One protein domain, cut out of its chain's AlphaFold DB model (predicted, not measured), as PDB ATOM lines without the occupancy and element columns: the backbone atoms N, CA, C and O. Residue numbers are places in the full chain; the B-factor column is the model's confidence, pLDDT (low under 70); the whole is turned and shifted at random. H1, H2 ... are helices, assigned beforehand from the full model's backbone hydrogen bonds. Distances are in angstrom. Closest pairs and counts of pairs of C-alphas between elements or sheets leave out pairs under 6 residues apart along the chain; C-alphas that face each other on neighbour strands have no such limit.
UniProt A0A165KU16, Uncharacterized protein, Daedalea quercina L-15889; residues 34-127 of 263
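AT A GLANCE: This is residues 34 to 127 of the 263 residues of an uncharacterized protein of Daedalea quercina L-15889 (UniProt A0A165KU16). One long helix, H4, is the spine of the model: three shorter helices, H1, H2 and H3, pack round its first part in a compact body, and residues 105 to 127 of H4 stick out as a bare arm. H3 folds back beside H4 as a helical hairpin, while H1 and H2 cross it at steep angles. The printed part has 94 residues with four named helices, H1 to H4 in chain order, and no named strand; its class is all helix. The whole is a rod spanning 66 by 24 by 18 A, only just extended and close to loose, with a radius of gyration of the C-alphas of 18.8 A.

HOW THE PARTS SIT: H1, residues 34 to 41, touches residues 84 to 92 of H4, residues 84 to 127, with Ser 38 and Glu 88 as closest C-alphas, 5.3 A; the tilt is steep, 44 degrees, the same way. H2, residues 45 to 54, touches residues 89 to 99 of H4, closest C-alphas Ala 48 and Ala 92, 4.5 A, at a steep tilt of 46 degrees, opposite ways. H3, residues 66 to 78, touches residues 86 to 100 of H4, closest C-alphas Leu 69 and Phe 93, 7.0 A, at a shallow tilt of 8 degrees, opposite ways. H4 is the hub. H1 and H3 are apart. In H1, H2, H3 and H4 every O i to N i+4 pair is within hydrogen-bond range.

IN THESE COORDINATES: H1 begins at C-alpha 34 (5.011, -2.378, 6.040). H3 is 18.3 A long, and H4 runs 64.3 A to C-alpha 127 (16.436, -57.391, -22.318).

THE WHOLE: The C-alphas of Lys 80 and Ile 127 are the farthest apart, 67.3 A. The printed part has no cut. The link from H2 to H3 is long, 11 residues. The mean pLDDT of the printed part is 71.3, and 41 residues are under 70, among them 34 to 49.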
ATOM      1  N   GLU A  34       4.207  -2.698   7.224       58.81
ATOM      2  CA  GLU A  34       5.011  -2.378   6.040       58.81
ATOM      3  C   GLU A  34       5.659  -3.621   5.408       58.81
ATOM      4  O   GLU A  34       5.700  -3.749   4.185       58.81
ATOM      5  N   ILE A  35       6.113  -4.585   6.217       57.62
ATOM      6  CA  ILE A  35       6.702  -5.839   5.718       57.62
ATOM      7  C   ILE A  35       5.617  -6.726   5.102       57.62
ATOM      8  O   ILE A  35       5.841  -7.341   4.065       57.62
ATOM      9  N   LYS A  36       4.418  -6.778   5.698       60.03
ATOM     10  CA  LYS A  36       3.297  -7.559   5.143       60.03
ATOM     11  C   LYS A  36       2.792  -6.987   3.820       60.03
ATOM     12  O   LYS A  36       2.426  -7.760   2.940       60.03
ATOM     13  N   GLU A  37       2.762  -5.665   3.670       61.78
ATOM     14  CA  GLU A  37       2.410  -5.017   2.402       61.78
ATOM     15  C   GLU A  37       3.495  -5.209   1.341       61.78
ATOM     16  O   GLU A  37       3.175  -5.547   0.203       61.78
ATOM     17  N   SER A  38       4.770  -5.089   1.714       57.94
ATOM     18  CA  SER A  38       5.894  -5.306   0.793       57.94
ATOM     19  C   SER A  38       6.005  -6.771   0.358       57.94
ATOM     20  O   SER A  38       6.234  -7.058  -0.810       57.94
ATOM     21  N   LEU A  39       5.740  -7.722   1.258       57.91
ATOM     22  CA  LEU A  39       5.715  -9.150   0.932       57.91
ATOM     23  C   LEU A  39       4.560  -9.514  -0.014       57.91
ATOM     24  O   LEU A  39       4.716 -10.386  -0.860       57.91
ATOM     25  N   LYS A  40       3.409  -8.832   0.095       64.38
ATOM     26  CA  LYS A  40       2.304  -8.984  -0.867       64.38
ATOM     27  C   LYS A  40       2.654  -8.418  -2.244       64.38
ATOM     28  O   LYS A  40       2.234  -8.993  -3.242       64.38
ATOM     29  N   LYS A  41       3.409  -7.316  -2.300       62.75
ATOM     30  CA  LYS A  41       3.890  -6.721  -3.560       62.75
ATOM     31  C   LYS A  41       4.931  -7.601  -4.253       62.75
ATOM     32  O   LYS A  41       4.913  -7.708  -5.470       62.75
ATOM     33  N   VAL A  42       5.776  -8.280  -3.480       57.94
ATOM     34  CA  VAL A  42       6.875  -9.126  -3.975       57.94
ATOM     35  C   VAL A  42       6.543 -10.627  -3.875       57.94
ATOM     36  O   VAL A  42       7.393 -11.481  -3.622       57.94
ATOM     37  N   SER A  43       5.258 -10.961  -4.020       56.16
ATOM     38  CA  SER A  43       4.752 -12.311  -3.750       56.16
ATOM     39  C   SER A  43       5.026 -13.319  -4.872       56.16
ATOM     40  O   SER A  43       4.797 -14.509  -4.660       56.16
ATOM     41  N   SER A  44       5.489 -12.873  -6.043       64.62
ATOM     42  CA  SER A  44       5.905 -13.742  -7.147       64.62
ATOM     43  C   SER A  44       7.406 -13.591  -7.432       64.62
ATOM     44  O   SER A  44       7.951 -12.499  -7.251       64.62
ATOM     45  N   PRO A  45       8.081 -14.666  -7.881       63.09
ATOM     46  CA  PRO A  45       9.500 -14.631  -8.237       63.09
ATOM     47  C   PRO A  45       9.809 -13.576  -9.312       63.09
ATOM     48  O   PRO A  45      10.706 -12.759  -9.117       63.09
ATOM     49  N   GLN A  46       8.982 -13.463 -10.363       68.50
ATOM     50  CA  GLN A  46       9.099 -12.376 -11.347       68.50
ATOM     51  C   GLN A  46       9.002 -10.974 -10.724       68.50
ATOM     52  O   GLN A  46       9.833 -10.122 -11.026       68.50
ATOM     53  N   ALA A  47       8.047 -10.725  -9.819       68.62
ATOM     54  CA  ALA A  47       7.909  -9.411  -9.179       68.62
ATOM     55  C   ALA A  47       9.099  -9.080  -8.261       68.62
ATOM     56  O   ALA A  47       9.434  -7.911  -8.073       68.62
ATOM     57  N   ALA A  48       9.758 -10.098  -7.697       64.38
ATOM     58  CA  ALA A  48      10.981  -9.932  -6.918       64.38
ATOM     59  C   ALA A  48      12.167  -9.531  -7.796       64.38
ATOM     60  O   ALA A  48      12.897  -8.606  -7.447       64.38
ATOM     61  N   VAL A  49      12.325 -10.183  -8.947       65.19
ATOM     62  CA  VAL A  49      13.370  -9.867  -9.927       65.19
ATOM     63  C   VAL A  49      13.165  -8.460 -10.507       65.19
ATOM     64  O   VAL A  49      14.099  -7.662 -10.522       65.19
ATOM     65  N   GLU A  50      11.931  -8.090 -10.857       71.75
ATOM     66  CA  GLU A  50      11.586  -6.739 -11.328       71.75
ATOM     67  C   GLU A  50      11.840  -5.655 -10.269       71.75
ATOM     68  O   GLU A  50      12.386  -4.593 -10.581       71.75
ATOM     69  N   ALA A  51      11.495  -5.911  -9.002       67.88
ATOM     70  CA  ALA A  51      11.795  -4.991  -7.908       67.88
ATOM     71  C   ALA A  51      13.313  -4.831  -7.709       67.88
ATOM     72  O   ALA A  51      13.796  -3.714  -7.528       67.88
ATOM     73  N   LEU A  52      14.085  -5.918  -7.793       70.62
ATOM     74  CA  LEU A  52      15.544  -5.887  -7.639       70.62
ATOM     75  C   LEU A  52      16.245  -5.180  -8.810       70.62
ATOM     76  O   LEU A  52      17.203  -4.442  -8.568       70.62
ATOM     77  N   HIS A  53      15.736  -5.307 -10.039       73.31
ATOM     78  CA  HIS A  53      16.200  -4.515 -11.186       73.31
ATOM     79  C   HIS A  53      15.851  -3.033 -11.043       73.31
ATOM     80  O   HIS A  53      16.704  -2.175 -11.262       73.31
ATOM     81  N   LYS A  54      14.636  -2.706 -10.577       75.19
ATOM     82  CA  LYS A  54      14.208  -1.318 -10.333       75.19
ATOM     83  C   LYS A  54      15.111  -0.582  -9.338       75.19
ATOM     84  O   LYS A  54      15.297   0.627  -9.458       75.19
ATOM     85  N   TYR A  55      15.676  -1.299  -8.367       65.81
ATOM     86  CA  TYR A  55      16.629  -0.750  -7.400       65.81
ATOM     87  C   TYR A  55      18.101  -0.892  -7.823       65.81
ATOM     88  O   TYR A  55      18.975  -0.547  -7.030       65.81
ATOM     89  N   GLN A  56      18.384  -1.370  -9.044       67.06
ATOM     90  CA  GLN A  56      19.734  -1.656  -9.559       67.06
ATOM     91  C   GLN A  56      20.555  -2.585  -8.648       67.06
ATOM     92  O   GLN A  56      21.780  -2.517  -8.604       67.06
ATOM     93  N   LEU A  57      19.883  -3.455  -7.891       68.12
ATOM     94  CA  LEU A  57      20.536  -4.358  -6.943       68.12
ATOM     95  C   LEU A  57      21.013  -5.653  -7.616       68.12
ATOM     96  O   LEU A  57      21.852  -6.346  -7.056       68.12
ATOM     97  N   ILE A  58      20.502  -5.990  -8.804       69.44
ATOM     98  CA  ILE A  58      20.901  -7.170  -9.585       69.44
ATOM     99  C   ILE A  58      21.022  -6.780 -11.073       69.44
ATOM    100  O   ILE A  58      20.166  -6.030 -11.555       69.44
ATOM    101  N   PRO A  59      22.041  -7.277 -11.808       65.81
ATOM    102  CA  PRO A  59      22.198  -7.047 -13.248       65.81
ATOM    103  C   PRO A  59      21.002  -7.559 -14.067       65.81
ATOM    104  O   PRO A  59      20.530  -8.672 -13.849       65.81
ATOM    105  N   GLU A  60      20.511  -6.741 -15.006       58.56
ATOM    106  CA  GLU A  60      19.336  -7.032 -15.845       58.56
ATOM    107  C   GLU A  60      19.513  -8.304 -16.695       58.56
ATOM    108  O   GLU A  60      20.479  -8.429 -17.445       58.56
ATOM    109  N   GLY A  61      18.552  -9.234 -16.597       58.34
ATOM    110  CA  GLY A  61      18.451 -10.408 -17.476       58.34
ATOM    111  C   GLY A  61      19.104 -11.707 -16.982       58.34
ATOM    112  O   GLY A  61      19.061 -12.700 -17.707       58.34
ATOM    113  N   GLU A  62      19.676 -11.747 -15.775       59.34
ATOM    114  CA  GLU A  62      20.240 -12.981 -15.203       59.34
ATOM    115  C   GLU A  62      19.204 -13.827 -14.447       59.34
ATOM    116  O   GLU A  62      18.392 -13.321 -13.668       59.34
ATOM    117  N   SER A  63      19.268 -15.151 -14.645       64.06
ATOM    118  CA  SER A  63      18.514 -16.121 -13.846       64.06
ATOM    119  C   SER A  63      18.958 -16.089 -12.374       64.06
ATOM    120  O   SER A  63      20.079 -15.658 -12.077       64.06
ATOM    121  N   PRO A  64      18.109 -16.539 -11.428       67.69
ATOM    122  CA  PRO A  64      18.439 -16.526 -10.010       67.69
ATOM    123  C   PRO A  64      19.762 -17.250  -9.743       67.69
ATOM    124  O   PRO A  64      19.847 -18.465  -9.914       67.69
ATOM    125  N   ASN A  65      20.804 -16.516  -9.340       75.25
ATOM    126  CA  ASN A  65      22.140 -17.069  -9.105       75.25
ATOM    127  C   ASN A  65      22.719 -16.580  -7.756       75.25
ATOM    128  O   ASN A  65      22.392 -15.500  -7.258       75.25
ATOM    129  N   MET A  66      23.579 -17.392  -7.127       73.25
ATOM    130  CA  MET A  66      24.147 -17.076  -5.805       73.25
ATOM    131  C   MET A  66      25.094 -15.862  -5.818       73.25
ATOM    132  O   MET A  66      25.185 -15.146  -4.820       73.25
ATOM    133  N   ALA A  67      25.781 -15.602  -6.932       71.38
ATOM    134  CA  ALA A  67      26.656 -14.444  -7.095       71.38
ATOM    135  C   ALA A  67      25.850 -13.135  -7.181       71.38
ATOM    136  O   ALA A  67      26.181 -12.176  -6.486       71.38
ATOM    137  N   ALA A  68      24.747 -13.121  -7.926       73.94
ATOM    138  CA  ALA A  68      23.785 -12.029  -8.032       73.94
ATOM    139  C   ALA A  68      23.112 -11.729  -6.683       73.94
ATOM    140  O   ALA A  68      23.034 -10.569  -6.283       73.94
ATOM    141  N   LEU A  69      22.735 -12.765  -5.923       79.31
ATOM    142  CA  LEU A  69      22.254 -12.610  -4.545       79.31
ATOM    143  C   LEU A  69      23.304 -11.932  -3.652       79.31
ATOM    144  O   LEU A  69      22.999 -10.965  -2.956       79.31
ATOM    145  N   SER A  70      24.544 -12.432  -3.661       68.19
ATOM    146  CA  SER A  70      25.618 -11.889  -2.820       68.19
ATOM    147  C   SER A  70      25.974 -10.446  -3.193       68.19
ATOM    148  O   SER A  70      26.126  -9.600  -2.313       68.19
ATOM    149  N   THR A  71      26.019 -10.144  -4.491       73.94
ATOM    150  CA  THR A  71      26.335  -8.818  -5.030       73.94
ATOM    151  C   THR A  71      25.222  -7.830  -4.712       73.94
ATOM    152  O   THR A  71      25.505  -6.711  -4.283       73.94
ATOM    153  N   GLY A  72      23.963  -8.250  -4.837       75.25
ATOM    154  CA  GLY A  72      22.820  -7.410  -4.515       75.25
ATOM    155  C   GLY A  72      22.653  -7.144  -3.024       75.25
ATOM    156  O   GLY A  72      22.348  -6.015  -2.641       75.25
ATOM    157  N   LEU A  73      22.935  -8.126  -2.162       75.12
ATOM    158  CA  LEU A  73      22.992  -7.907  -0.714       75.12
ATOM    159  C   LEU A  73      24.146  -6.975  -0.323       75.12
ATOM    160  O   LEU A  73      23.982  -6.152   0.575       75.12
ATOM    161  N   LEU A  74      25.285  -7.053  -1.017       69.31
ATOM    162  CA  LEU A  74      26.410  -6.139  -0.815       69.31
ATOM    163  C   LEU A  74      26.056  -4.700  -1.237       69.31
ATOM    164  O   LEU A  74      26.347  -3.758  -0.501       69.31
ATOM    165  N   HIS A  75      25.373  -4.524  -2.375       73.69
ATOM    166  CA  HIS A  75      24.876  -3.218  -2.830       73.69
ATOM    167  C   HIS A  75      23.812  -2.655  -1.882       73.69
ATOM    168  O   HIS A  75      23.808  -1.459  -1.586       73.69
ATOM    169  N   LEU A  76      22.953  -3.519  -1.332       75.44
ATOM    170  CA  LEU A  76      21.983  -3.137  -0.311       75.44
ATOM    171  C   LEU A  76      22.662  -2.730   1.006       75.44
ATOM    172  O   LEU A  76      22.229  -1.773   1.638       75.44
ATOM    173  N   ALA A  77      23.737  -3.410   1.410       67.00
ATOM    174  CA  ALA A  77      24.510  -3.062   2.602       67.00
ATOM    175  C   ALA A  77      25.305  -1.753   2.436       67.00
ATOM    176  O   ALA A  77      25.514  -1.030   3.408       67.00
ATOM    177  N   ALA A  78      25.726  -1.429   1.210       68.62
ATOM    178  CA  ALA A  78      26.382  -0.166   0.871       68.62
ATOM    179  C   ALA A  78      25.397   1.015   0.715       68.62
ATOM    180  O   ALA A  78      25.806   2.179   0.729       68.62
ATOM    181  N   SER A  79      24.098   0.734   0.573       68.56
ATOM    182  CA  SER A  79      23.042   1.740   0.456       68.56
ATOM    183  C   SER A  79      22.807   2.467   1.784       68.56
ATOM    184  O   SER A  79      22.609   1.864   2.836       68.56
ATOM    185  N   LYS A  80      22.762   3.803   1.733       65.69
ATOM    186  CA  LYS A  80      22.512   4.669   2.900       65.69
ATOM    187  C   LYS A  80      21.019   4.833   3.242       65.69
ATOM    188  O   LYS A  80      20.685   5.537   4.192       65.69
ATOM    189  N   ASN A  81      20.113   4.216   2.478       59.22
ATOM    190  CA  ASN A  81      18.669   4.452   2.576       59.22
ATOM    191  C   ASN A  81      17.981   3.502   3.567       59.22
ATOM    192  O   ASN A  81      17.385   2.514   3.165       59.22
ATOM    193  N   LEU A  82      17.993   3.837   4.860       55.50
ATOM    194  CA  LEU A  82      17.412   3.055   5.971       55.50
ATOM    195  C   LEU A  82      15.865   3.095   6.079       55.50
ATOM    196  O   LEU A  82      15.315   3.143   7.176       55.50
ATOM    197  N   GLY A  83      15.151   3.105   4.950       65.62
ATOM    198  CA  GLY A  83      13.689   3.258   4.893       65.62
ATOM    199  C   GLY A  83      12.919   2.021   4.410       65.62
ATOM    200  O   GLY A  83      13.440   0.907   4.356       65.62
ATOM    201  N   ALA A  84      11.664   2.233   3.994       63.62
ATOM    202  CA  ALA A  84      10.766   1.200   3.454       63.62
ATOM    203  C   ALA A  84      11.344   0.435   2.242       63.62
ATOM    204  O   ALA A  84      11.008  -0.725   2.019       63.62
ATOM    205  N   THR A  85      12.272   1.048   1.508       68.50
ATOM    206  CA  THR A  85      12.989   0.464   0.368       68.50
ATOM    207  C   THR A  85      13.908  -0.699   0.743       68.50
ATOM    208  O   THR A  85      14.006  -1.654  -0.019       68.50
ATOM    209  N   ILE A  86      14.550  -0.673   1.919       72.38
ATOM    210  CA  ILE A  86      15.362  -1.812   2.387       72.38
ATOM    211  C   ILE A  86      14.467  -2.990   2.755       72.38
ATOM    212  O   ILE A  86      14.815  -4.133   2.483       72.38
ATOM    213  N   ILE A  87      13.302  -2.722   3.346       66.25
ATOM    214  CA  ILE A  87      12.328  -3.762   3.684       66.25
ATOM    215  C   ILE A  87      11.822  -4.453   2.413       66.25
ATOM    216  O   ILE A  87      11.784  -5.680   2.358       66.25
ATOM    217  N   GLU A  88      11.474  -3.682   1.382       69.94
ATOM    218  CA  GLU A  88      11.027  -4.215   0.093       69.94
ATOM    219  C   GLU A  88      12.141  -4.999  -0.620       69.94
ATOM    220  O   GLU A  88      11.897  -6.117  -1.075       69.94
ATOM    221  N   ALA A  89      13.381  -4.496  -0.606       71.88
ATOM    222  CA  ALA A  89      14.544  -5.201  -1.146       71.88
ATOM    223  C   ALA A  89      14.870  -6.498  -0.382       71.88
ATOM    224  O   ALA A  89      15.137  -7.522  -1.003       71.88
ATOM    225  N   LEU A  90      14.802  -6.503   0.955       74.31
ATOM    226  CA  LEU A  90      14.995  -7.710   1.770       74.31
ATOM    227  C   LEU A  90      13.899  -8.750   1.513       74.31
ATOM    228  O   LEU A  90      14.195  -9.942   1.421       74.31
ATOM    229  N   CYS A  91      12.643  -8.319   1.356       69.06
ATOM    230  CA  CYS A  91      11.553  -9.200   0.942       69.06
ATOM    231  C   CYS A  91      11.813  -9.781  -0.456       69.06
ATOM    232  O   CYS A  91      11.668 -10.993  -0.632       69.06
ATOM    233  N   ALA A  92      12.272  -8.966  -1.408       75.69
ATOM    234  CA  ALA A  92      12.626  -9.414  -2.751       75.69
ATOM    235  C   ALA A  92      13.783 -10.420  -2.753       75.69
ATOM    236  O   ALA A  92      13.652 -11.492  -3.342       75.69
ATOM    237  N   PHE A  93      14.859 -10.162  -2.005       75.81
ATOM    238  CA  PHE A  93      15.941 -11.131  -1.825       75.81
ATOM    239  C   PHE A  93      15.468 -12.417  -1.146       75.81
ATOM    240  O   PHE A  93      15.924 -13.497  -1.508       75.81
ATOM    241  N   SER A  94      14.530 -12.345  -0.197       73.31
ATOM    242  CA  SER A  94      13.989 -13.548   0.445       73.31
ATOM    243  C   SER A  94      13.219 -14.442  -0.534       73.31
ATOM    244  O   SER A  94      13.319 -15.665  -0.451       73.31
ATOM    245  N   THR A  95      12.478 -13.849  -1.474       72.62
ATOM    246  CA  THR A  95      11.789 -14.581  -2.546       72.62
ATOM    247  C   THR A  95      12.795 -15.110  -3.575       72.62
ATOM    248  O   THR A  95      12.704 -16.267  -3.969       72.62
ATOM    249  N   TYR A  96      13.825 -14.326  -3.901       74.12
ATOM    250  CA  TYR A  96      14.922 -14.712  -4.795       74.12
ATOM    251  C   TYR A  96      15.733 -15.913  -4.266       74.12
ATOM    252  O   TYR A  96      16.058 -16.836  -5.009       74.12
ATOM    253  N   VAL A  97      16.014 -15.962  -2.956       75.12
ATOM    254  CA  VAL A  97      16.696 -17.103  -2.307       75.12
ATOM    255  C   VAL A  97      15.837 -18.370  -2.336       75.12
ATOM    256  O   VAL A  97      16.374 -19.471  -2.463       75.12
ATOM    257  N   LYS A  98      14.508 -18.241  -2.220       74.56
ATOM    258  CA  LYS A  98      13.598 -19.393  -2.314       74.56
ATOM    259  C   LYS A  98      13.637 -20.007  -3.708       74.56
ATOM    260  O   LYS A  98      13.817 -21.213  -3.813       74.56
ATOM    261  N   GLU A  99      13.564 -19.183  -4.747       75.94
ATOM    262  CA  GLU A  99      13.634 -19.633  -6.141       75.94
ATOM    263  C   GLU A  99      14.989 -20.282  -6.469       75.94
ATOM    264  O   GLU A  99      15.050 -21.339  -7.089       75.94
ATOM    265  N   LEU A 100      16.084 -19.716  -5.957       77.50
ATOM    266  CA  LEU A 100      17.418 -20.320  -6.012       77.50
ATOM    267  C   LEU A 100      17.462 -21.733  -5.417       77.50
ATOM    268  O   LEU A 100      18.059 -22.645  -5.995       77.50
ATOM    269  N   HIS A 101      16.850 -21.917  -4.247       76.00
ATOM    270  CA  HIS A 101      16.820 -23.209  -3.572       76.00
ATOM    271  C   HIS A 101      15.916 -24.215  -4.294       76.00
ATOM    272  O   HIS A 101      16.291 -25.379  -4.431       76.00
ATOM    273  N   GLU A 102      14.759 -23.768  -4.783       76.62
ATOM    274  CA  GLU A 102      13.832 -24.579  -5.576       76.62
ATOM    275  C   GLU A 102      14.474 -25.033  -6.893       76.62
ATOM    276  O   GLU A 102      14.398 -26.216  -7.218       76.62
ATOM    277  N   ASN A 103      15.205 -24.156  -7.587       77.25
ATOM    278  CA  ASN A 103      15.943 -24.497  -8.807       77.25
ATOM    279  C   ASN A 103      17.094 -25.478  -8.535       77.25
ATOM    280  O   ASN A 103      17.250 -26.463  -9.253       77.25
ATOM    281  N   ALA A 104      17.871 -25.280  -7.466       77.44
ATOM    282  CA  ALA A 104      18.931 -26.220  -7.085       77.44
ATOM    283  C   ALA A 104      18.377 -27.604  -6.695       77.44
ATOM    284  O   ALA A 104      18.996 -28.638  -6.960       77.44
ATOM    285  N   LEU A 105      17.208 -27.635  -6.053       75.44
ATOM    286  CA  LEU A 105      16.499 -28.865  -5.723       75.44
ATOM    287  C   LEU A 105      15.920 -29.529  -6.981       75.44
ATOM    288  O   LEU A 105      16.033 -30.747  -7.114       75.44
ATOM    289  N   ALA A 106      15.375 -28.751  -7.918       71.19
ATOM    290  CA  ALA A 106      14.892 -29.234  -9.207       71.19
ATOM    291  C   ALA A 106      16.018 -29.861 -10.039       71.19
ATOM    292  O   ALA A 106      15.838 -30.971 -10.532       71.19
ATOM    293  N   GLU A 107      17.195 -29.233 -10.113       78.31
ATOM    294  CA  GLU A 107      18.364 -29.800 -10.798       78.31
ATOM    295  C   GLU A 107      18.820 -31.115 -10.161       78.31
ATOM    296  O   GLU A 107      19.002 -32.109 -10.858       78.31
ATOM    297  N   ARG A 108      18.904 -31.194  -8.825       76.75
ATOM    298  CA  ARG A 108      19.247 -32.458  -8.142       76.75
ATOM    299  C   ARG A 108      18.220 -33.561  -8.385       76.75
ATOM    300  O   ARG A 108      18.582 -34.725  -8.551       76.75
ATOM    301  N   ILE A 109      16.933 -33.215  -8.378       74.50
ATOM    302  CA  ILE A 109      15.859 -34.154  -8.713       74.50
ATOM    303  C   ILE A 109      15.998 -34.593 -10.169       74.50
ATOM    304  O   ILE A 109      15.878 -35.781 -10.458       74.50
ATOM    305  N   TRP A 110      16.302 -33.668 -11.075       77.19
ATOM    306  CA  TRP A 110      16.480 -33.949 -12.490       77.19
ATOM    307  C   TRP A 110      17.698 -34.832 -12.761       77.19
ATOM    308  O   TRP A 110      17.581 -35.797 -13.509       77.19
ATOM    309  N   GLU A 111      18.831 -34.601 -12.099       81.25
ATOM    310  CA  GLU A 111      19.999 -35.488 -12.132       81.25
ATOM    311  C   GLU A 111      19.648 -36.895 -11.641       81.25
ATOM    312  O   GLU A 111      20.008 -37.894 -12.273       81.25
ATOM    313  N   ARG A 112      18.889 -36.995 -10.542       75.38
ATOM    314  CA  ARG A 112      18.458 -38.290 -10.007       75.38
ATOM    315  C   ARG A 112      17.518 -39.005 -10.970       75.38
ATOM    316  O   ARG A 112      17.711 -40.188 -11.233       75.38
ATOM    317  N   ILE A 113      16.545 -38.298 -11.533       79.12
ATOM    318  CA  ILE A 113      15.620 -38.833 -12.535       79.12
ATOM    319  C   ILE A 113      16.383 -39.262 -13.794       79.12
ATOM    320  O   ILE A 113      16.154 -40.360 -14.294       79.12
ATOM    321  N   ARG A 114      17.339 -38.459 -14.269       77.50
ATOM    322  CA  ARG A 114      18.188 -38.769 -15.427       77.50
ATOM    323  C   ARG A 114      18.955 -40.074 -15.228       77.50
ATOM    324  O   ARG A 114      18.919 -40.919 -16.113       77.50
ATOM    325  N   SER A 115      19.555 -40.277 -14.053       75.00
ATOM    326  CA  SER A 115      20.246 -41.537 -13.723       75.00
ATOM    327  C   SER A 115      19.318 -42.758 -13.739       75.00
ATOM    328  O   SER A 115      19.735 -43.861 -14.071       75.00
ATOM    329  N   VAL A 116      18.035 -42.574 -13.416       78.00
ATOM    330  CA  VAL A 116      17.038 -43.650 -13.493       78.00
ATOM    331  C   VAL A 116      16.662 -43.944 -14.947       78.00
ATOM    332  O   VAL A 116      16.427 -45.102 -15.287       78.00
ATOM    333  N   TYR A 117      16.605 -42.926 -15.810       72.69
ATOM    334  CA  TYR A 117      16.363 -43.122 -17.240       72.69
ATOM    335  C   TYR A 117      17.514 -43.867 -17.920       72.69
ATOM    336  O   TYR A 117      17.240 -44.822 -18.635       72.69
ATOM    337  N   THR A 118      18.773 -43.519 -17.637       82.38
ATOM    338  CA  THR A 118      19.928 -44.218 -18.236       82.38
ATOM    339  C   THR A 118      19.957 -45.695 -17.854       82.38
ATOM    340  O   THR A 118      20.050 -46.547 -18.727       82.38
ATOM    341  N   VAL A 119      19.757 -46.016 -16.569       78.81
ATOM    342  CA  VAL A 119      19.693 -47.414 -16.104       78.81
ATOM    343  C   VAL A 119      18.525 -48.162 -16.746       78.81
ATOM    344  O   VAL A 119      18.647 -49.335 -17.088       78.81
ATOM    345  N   ARG A 120      17.371 -47.506 -16.921       76.06
ATOM    346  CA  ARG A 120      16.214 -48.119 -17.587       76.06
ATOM    347  C   ARG A 120      16.508 -48.424 -19.055       76.06
ATOM    348  O   ARG A 120      16.071 -49.465 -19.539       76.06
ATOM    349  N   ASP A 121      17.186 -47.525 -19.755       80.94
ATOM    350  CA  ASP A 121      17.521 -47.711 -21.165       80.94
ATOM    351  C   ASP A 121      18.559 -48.828 -21.335       80.94
ATOM    352  O   ASP A 121      18.341 -49.726 -22.146       80.94
ATOM    353  N   GLU A 122      19.581 -48.877 -20.476       86.81
ATOM    354  CA  GLU A 122      20.533 -49.995 -20.401       86.81
ATOM    355  C   GLU A 122      19.822 -51.332 -20.128       86.81
ATOM    356  O   GLU A 122      20.078 -52.335 -20.794       86.81
ATOM    357  N   GLN A 123      18.869 -51.363 -19.188       79.38
ATOM    358  CA  GLN A 123      18.062 -52.558 -18.916       79.38
ATOM    359  C   GLN A 123      17.205 -52.972 -20.116       79.38
ATOM    360  O   GLN A 123      17.044 -54.164 -20.373       79.38
ATOM    361  N   ARG A 124      16.635 -52.013 -20.857       86.12
ATOM    362  CA  ARG A 124      15.862 -52.305 -22.072       86.12
ATOM    363  C   ARG A 124      16.739 -52.910 -23.160       86.12
ATOM    364  O   ARG A 124      16.293 -53.851 -23.811       86.12
ATOM    365  N   GLU A 125      17.951 -52.398 -23.336       92.62
ATOM    366  CA  GLU A 125      18.916 -52.926 -24.299       92.62
ATOM    367  C   GLU A 125      19.351 -54.351 -23.933       92.62
ATOM    368  O   GLU A 125      19.259 -55.248 -24.768       92.62
ATOM    369  N   GLN A 126      19.673 -54.603 -22.660       92.31
ATOM    370  CA  GLN A 126      20.002 -55.949 -22.171       92.31
ATOM    371  C   GLN A 126      18.851 -56.943 -22.366       92.31
ATOM    372  O   GLN A 126      19.068 -58.079 -22.781       92.31
ATOM    373  N   ILE A 127      17.608 -56.535 -22.088       92.00
ATOM    374  CA  ILE A 127      16.436 -57.391 -22.318       92.00
ATOM    375  C   ILE A 127      16.273 -57.689 -23.812       92.00
ATOM    376  O   ILE A 127      15.996 -58.832 -24.173       92.00
TER     377      ILE A 127